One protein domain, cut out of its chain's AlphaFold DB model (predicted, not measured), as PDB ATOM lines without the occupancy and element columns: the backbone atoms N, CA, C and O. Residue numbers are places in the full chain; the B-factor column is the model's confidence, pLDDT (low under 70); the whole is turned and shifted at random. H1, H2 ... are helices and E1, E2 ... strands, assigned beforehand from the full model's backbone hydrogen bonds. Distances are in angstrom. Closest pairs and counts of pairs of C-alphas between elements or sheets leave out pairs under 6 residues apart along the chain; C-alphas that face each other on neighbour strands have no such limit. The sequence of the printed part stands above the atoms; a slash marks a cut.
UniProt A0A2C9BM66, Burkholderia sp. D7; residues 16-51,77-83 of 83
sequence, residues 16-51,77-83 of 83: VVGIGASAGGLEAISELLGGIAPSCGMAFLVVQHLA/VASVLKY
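Overview. This is residues 16 to 51 and 77 to 83 of the 83 residues of a protein of Burkholderia sp. D7 (UniProt A0A2C9BM66). A small parallel sheet of three strands has one helix, H1, lying lengthwise over one face, above E1 and E2, while its other face is bare. The loop of residues 34 to 40, of which 34 belongs to H1, sticks out at one end. The printed part has 43 residues, with one named helix and three named strands in the order E1, H1, E2, E3, and the class is mixed, helices and strands. The sheet runs E1, E2, E3. The whole is compact, with a radius of gyration of the C-alphas of 10.5 A, yet elongated in outline, spanning 33 by 17 by 10 A.

Along the chain. E1, residues 16 to 21, begins at C-alpha 16 (1.158, -2.775, 47.066) and is 16.6 A long. H1, residues 25 to 34, is 14.1 A long and ends at C-alpha 34 (6.712, 8.328, 58.880). E2, residues 42 to 48, is the longest strand at 19.1 A. E3, residues 78 to 82, is 13.0 A long and ends at C-alpha 82 (2.440, 14.678, 39.241).

Arrangement. E1 and E2 are parallel neighbours at 21 degrees, with N 19 and O 45 within hydrogen-bond range at 2.8 A. E2 and E3 are parallel at 15 degrees, with N 46 and O 79 at 3.1 A. E1 and E3 are edge strands and stay apart. H1 is on the sheet at a height of 9.8 A, over E1 and E2, and runs along the strands, at 0 degrees to E1 on the local plane. Its closest C-alphas to E2 are those of Gly 25 and Gln 48, 7.3 A apart. Every O i to N i+4 pair in H1 is within hydrogen-bond range. E1, H1 and E2 form a strand-helix-strand unit, two parallel neighbour strands with a helix between, whose crossover is right-handed.

Size, cuts and confidence. The two farthest C-alphas, those of Ser 39 and Ala 51, are 33.0 A apart. Residues 52 to 76 are not printed, and C-alphas 51 and 77 are 24.4 A apart across this cut. The link from E1 to H1 is tight and that from H1 to E2 short. Confidence is low, with pLDDT under 70, at residues 50 to 51 and 77 to 83.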
ATOM      1  N   VAL A  16       1.044  -4.131  47.615       92.44
ATOM      2  CA  VAL A  16       1.158  -2.775  47.066       92.44
ATOM      3  C   VAL A  16      -0.003  -1.927  47.576       92.44
ATOM      4  O   VAL A  16      -1.162  -2.306  47.425       92.44
ATOM      5  N   VAL A  17       0.309  -0.772  48.159       93.25
ATOM      6  CA  VAL A  17      -0.665   0.185  48.698       93.25
ATOM      7  C   VAL A  17      -0.714   1.416  47.798       93.25
ATOM      8  O   VAL A  17       0.306   2.065  47.580       93.25
ATOM      9  N   GLY A  18      -1.892   1.746  47.267       93.62
ATOM     10  CA  GLY A  18      -2.125   2.979  46.509       93.62
ATOM     11  C   GLY A  18      -2.630   4.105  47.411       93.62
ATOM     12  O   GLY A  18      -3.584   3.905  48.159       93.62
ATOM     13  N   ILE A  19      -2.016   5.285  47.329       92.00
ATOM     14  CA  ILE A  19      -2.374   6.482  48.097       92.00
ATOM     15  C   ILE A  19      -2.657   7.618  47.113       92.00
ATOM     16  O   ILE A  19      -1.790   7.979  46.321       92.00
ATOM     17  N   GLY A  20      -3.863   8.181  47.158       89.12
ATOM     18  CA  GLY A  20      -4.265   9.332  46.350       89.12
ATOM     19  C   GLY A  20      -4.480  10.562  47.225       89.12
ATOM     20  O   GLY A  20      -5.169  10.469  48.239       89.12
ATOM     21  N   ALA A  21      -3.916  11.704  46.837       87.31
ATOM     22  CA  ALA A  21      -4.088  12.959  47.559       87.31
ATOM     23  C   ALA A  21      -4.131  14.178  46.621       87.31
ATOM     24  O   ALA A  21      -3.783  14.092  45.443       87.31
ATOM     25  N   SER A  22      -4.600  15.313  47.143       83.69
ATOM     26  CA  SER A  22      -4.758  16.587  46.420       83.69
ATOM     27  C   SER A  22      -4.280  17.752  47.310       83.69
ATOM     28  O   SER A  22      -3.259  17.609  47.986       83.69
ATOM     29  N   ALA A  23      -4.967  18.893  47.362       79.50
ATOM     30  CA  ALA A  23      -4.581  20.025  48.210       79.50
ATOM     31  C   ALA A  23      -4.357  19.621  49.687       79.50
ATOM     32  O   ALA A  23      -5.213  18.981  50.293       79.50
ATOM     33  N   GLY A  24      -3.195  19.986  50.249       76.50
ATOM     34  CA  GLY A  24      -2.816  19.683  51.641       76.50
ATOM     35  C   GLY A  24      -2.494  18.209  51.930       76.50
ATOM     36  O   GLY A  24      -2.391  17.811  53.085       76.50
ATOM     37  N   GLY A  25      -2.375  17.375  50.892       85.00
ATOM     38  CA  GLY A  25      -2.174  15.933  51.034       85.00
ATOM     39  C   GLY A  25      -0.760  15.496  51.410       85.00
ATOM     40  O   GLY A  25      -0.577  14.386  51.906       85.00
ATOM     41  N   LEU A  26       0.242  16.347  51.180       85.38
ATOM     42  CA  LEU A  26       1.651  15.989  51.344       85.38
ATOM     43  C   LEU A  26       2.025  15.776  52.810       85.38
ATOM     44  O   LEU A  26       2.715  14.807  53.127       85.38
ATOM     45  N   GLU A  27       1.545  16.641  53.697       87.75
ATOM     46  CA  GLU A  27       1.768  16.541  55.137       87.75
ATOM     47  C   GLU A  27       1.154  15.247  55.684       87.75
ATOM     48  O   GLU A  27       1.831  14.488  56.375       87.75
ATOM     49  N   ALA A  28      -0.080  14.932  55.277       89.56
ATOM     50  CA  ALA A  28      -0.766  13.702  55.670       89.56
ATOM     51  C   ALA A  28      -0.055  12.439  55.145       89.56
ATOM     52  O   ALA A  28       0.085  11.454  55.870       89.56
ATOM     53  N   ILE A  29       0.439  12.464  53.901       90.94
ATOM     54  CA  ILE A  29       1.242  11.365  53.341       90.94
ATOM     55  C   ILE A  29       2.550  11.206  54.121       90.94
ATOM     56  O   ILE A  29       2.961  10.082  54.408       90.94
ATOM     57  N   SER A  30       3.211  12.311  54.464       89.31
ATOM     58  CA  SER A  30       4.468  12.284  55.214       89.31
ATOM     59  C   SER A  30       4.282  11.699  56.610       89.31
ATOM     60  O   SER A  30       5.105  10.897  57.044       89.31
ATOM     61  N   GLU A  31       3.210  12.072  57.307       94.38
ATOM     62  CA  GLU A  31       2.886  11.531  58.629       94.38
ATOM     63  C   GLU A  31       2.570  10.032  58.555       94.38
ATOM     64  O   GLU A  31       3.134   9.240  59.311       94.38
ATOM     65  N   LEU A  32       1.757   9.624  57.574       92.12
ATOM     66  CA  LEU A  32       1.434   8.220  57.328       92.12
ATOM     67  C   LEU A  32       2.691   7.380  57.086       92.12
ATOM     68  O   LEU A  32       2.891   6.365  57.746       92.12
ATOM     69  N   LEU A  33       3.543   7.792  56.144       92.12
ATOM     70  CA  LEU A  33       4.759   7.047  55.810       92.12
ATOM     71  C   LEU A  33       5.789   7.094  56.945       92.12
ATOM     72  O   LEU A  33       6.503   6.114  57.148       92.12
ATOM     73  N   GLY A  34       5.846   8.189  57.708       93.50
ATOM     74  CA  GLY A  34       6.712   8.328  58.880       93.50
ATOM     75  C   GLY A  34       6.352   7.380  60.028       93.50
ATOM     76  O   GLY A  34       7.234   6.976  60.782       93.50
ATOM     77  N   GLY A  35       5.082   6.977  60.136       94.12
ATOM     78  CA  GLY A  35       4.619   5.983  61.107       94.12
ATOM     79  C   GLY A  35       4.873   4.523  60.707       94.12
ATOM     80  O   GLY A  35       4.650   3.623  61.516       94.12
ATOM     81  N   ILE A  36       5.325   4.258  59.476       93.25
ATOM     82  CA  ILE A  36       5.484   2.899  58.944       93.25
ATOM     83  C   ILE A  36       6.947   2.456  59.029       93.25
ATOM     84  O   ILE A  36       7.861   3.137  58.571       93.25
ATOM     85  N   ALA A  37       7.172   1.256  59.572       90.69
ATOM     86  CA  ALA A  37       8.505   0.668  59.630       90.69
ATOM     87  C   ALA A  37       9.086   0.450  58.211       90.69
ATOM     88  O   ALA A  37       8.411  -0.146  57.364       90.69
ATOM     89  N   PRO A  38      10.358   0.811  57.947       81.94
ATOM     90  CA  PRO A  38      10.991   0.601  56.638       81.94
ATOM     91  C   PRO A  38      11.018  -0.867  56.181       81.94
ATOM     92  O   PRO A  38      11.056  -1.146  54.988       81.94
ATOM     93  N   SER A  39      10.972  -1.808  57.129       85.81
ATOM     94  CA  SER A  39      10.974  -3.256  56.900       85.81
ATOM     95  C   SER A  39       9.576  -3.868  56.748       85.81
ATOM     96  O   SER A  39       9.444  -5.086  56.814       85.81
ATOM     97  N   CYS A  40       8.524  -3.061  56.568       87.75
ATOM     98  CA  CYS A  40       7.136  -3.540  56.485       87.75
ATOM     99  C   CYS A  40       6.845  -4.480  55.299       87.75
ATOM    100  O   CYS A  40       5.770  -5.066  55.244       87.75
ATOM    101  N   GLY A  41       7.774  -4.631  54.349       87.69
ATOM    102  CA  GLY A  41       7.626  -5.565  53.231       87.69
ATOM    103  C   GLY A  41       6.576  -5.147  52.197       87.69
ATOM    104  O   GLY A  41       6.183  -5.972  51.377       87.69
ATOM    105  N   MET A  42       6.140  -3.883  52.219       90.81
ATOM    106  CA  MET A  42       5.150  -3.323  51.294       90.81
ATOM    107  C   MET A  42       5.777  -2.284  50.356       90.81
ATOM    108  O   MET A  42       6.758  -1.622  50.706       90.81
ATOM    109  N   ALA A  43       5.182  -2.103  49.177       89.62
ATOM    110  CA  ALA A  43       5.420  -0.934  48.324       89.62
ATOM    111  C   ALA A  43       4.262   0.064  48.416       89.62
ATOM    112  O   ALA A  43       3.105  -0.332  48.564       89.62
ATOM    113  N   PHE A  44       4.573   1.349  48.244       91.19
ATOM    114  CA  PHE A  44       3.600   2.441  48.298       91.19
ATOM    115  C   PHE A  44       3.621   3.229  46.985       91.19
ATOM    116  O   PHE A  44       4.646   3.777  46.586       91.19
ATOM    117  N   LEU A  45       2.483   3.311  46.302       91.94
ATOM    118  CA  LEU A  45       2.294   4.128  45.105       91.94
ATOM    119  C   LEU A  45       1.530   5.391  45.493       91.94
ATOM    120  O   LEU A  45       0.379   5.295  45.905       91.94
ATOM    121  N   VAL A  46       2.153   6.562  45.361       89.50
ATOM    122  CA  VAL A  46       1.554   7.837  45.771       89.50
ATOM    123  C   VAL A  46       1.204   8.661  44.535       89.50
ATOM    124  O   VAL A  46       2.062   8.998  43.721       89.50
ATOM    125  N   VAL A  47      -0.065   9.019  44.389       87.50
ATOM    126  CA  VAL A  47      -0.552   9.924  43.345       87.50
ATOM    127  C   VAL A  47      -0.995  11.213  44.016       87.50
ATOM    128  O   VAL A  47      -1.965  11.229  44.769       87.50
ATOM    129  N   GLN A  48      -0.266  12.291  43.753       86.12
ATOM    130  CA  GLN A  48      -0.518  13.597  44.348       86.12
ATOM    131  C   GLN A  48      -0.937  14.563  43.240       86.12
ATOM    132  O   GLN A  48      -0.118  14.957  42.410       86.12
ATOM    133  N   HIS A  49      -2.207  14.960  43.247       82.38
ATOM    134  CA  HIS A  49      -2.723  16.019  42.386       82.38
ATOM    135  C   HIS A  49      -2.230  17.357  42.946       82.38
ATOM    136  O   HIS A  49      -2.571  17.727  44.072       82.38
ATOM    137  N   LEU A  50      -1.349  18.044  42.222       68.25
ATOM    138  CA  LEU A  50      -0.877  19.375  42.599       68.25
ATOM    139  C   LEU A  50      -1.525  20.370  41.649       68.25
ATOM    140  O   LEU A  50      -1.465  20.188  40.439       68.25
ATOM    141  N   ALA A  51      -2.131  21.430  42.184       61.62
ATOM    142  CA  ALA A  51      -2.576  22.523  41.331       61.62
ATOM    143  C   ALA A  51      -1.368  23.082  40.549       61.62
ATOM    144  O   ALA A  51      -0.271  23.161  41.119       61.62
ATOM    145  N   VAL A  77       9.685   1.318  47.811       54.00
ATOM    146  CA  VAL A  77       9.612   1.986  46.507       54.00
ATOM    147  C   VAL A  77       8.432   2.943  46.563       54.00
ATOM    148  O   VAL A  77       7.292   2.491  46.605       54.00
ATOM    149  N   ALA A  78       8.719   4.244  46.583       50.12
ATOM    150  CA  ALA A  78       7.730   5.307  46.459       50.12
ATOM    151  C   ALA A  78       7.909   6.007  45.106       50.12
ATOM    152  O   ALA A  78       9.012   6.440  44.767       50.12
ATOM    153  N   SER A  79       6.834   6.103  44.324       50.81
ATOM    154  CA  SER A  79       6.782   6.892  43.089       50.81
ATOM    155  C   SER A  79       5.686   7.938  43.235       50.81
ATOM    156  O   SER A  79       4.586   7.587  43.655       50.81
ATOM    157  N   VAL A  80       6.002   9.193  42.909       56.62
ATOM    158  CA  VAL A  80       5.059  10.318  42.920       56.62
ATOM    159  C   VAL A  80       4.743  10.682  41.476       56.62
ATOM    160  O   VAL A  80       5.602  11.225  40.777       56.62
ATOM    161  N   LEU A  81       3.524  10.388  41.022       52.75
ATOM    162  CA  LEU A  81       3.024  10.936  39.760       52.75
ATOM    163  C   LEU A  81       2.437  12.324  40.019       52.75
ATOM    164  O   LEU A  81       1.520  12.466  40.827       52.75
ATOM    165  N   LYS A  82       2.993  13.325  39.332       55.66
ATOM    166  CA  LYS A  82       2.440  14.678  39.241       55.66
ATOM    167  C   LYS A  82       1.583  14.754  37.980       55.66
ATOM    168  O   LYS A  82       2.088  14.427  36.905       55.66
ATOM    169  N   TYR A  83       0.338  15.184  38.137       50.97
ATOM    170  CA  TYR A  83      -0.543  15.627  37.058       50.97
ATOM    171  C   TYR A  83      -0.912  17.078  37.322       50.97
ATOM    172  O   TYR A  83      -1.133  17.382  38.520       50.97
TER     173      TYR A  83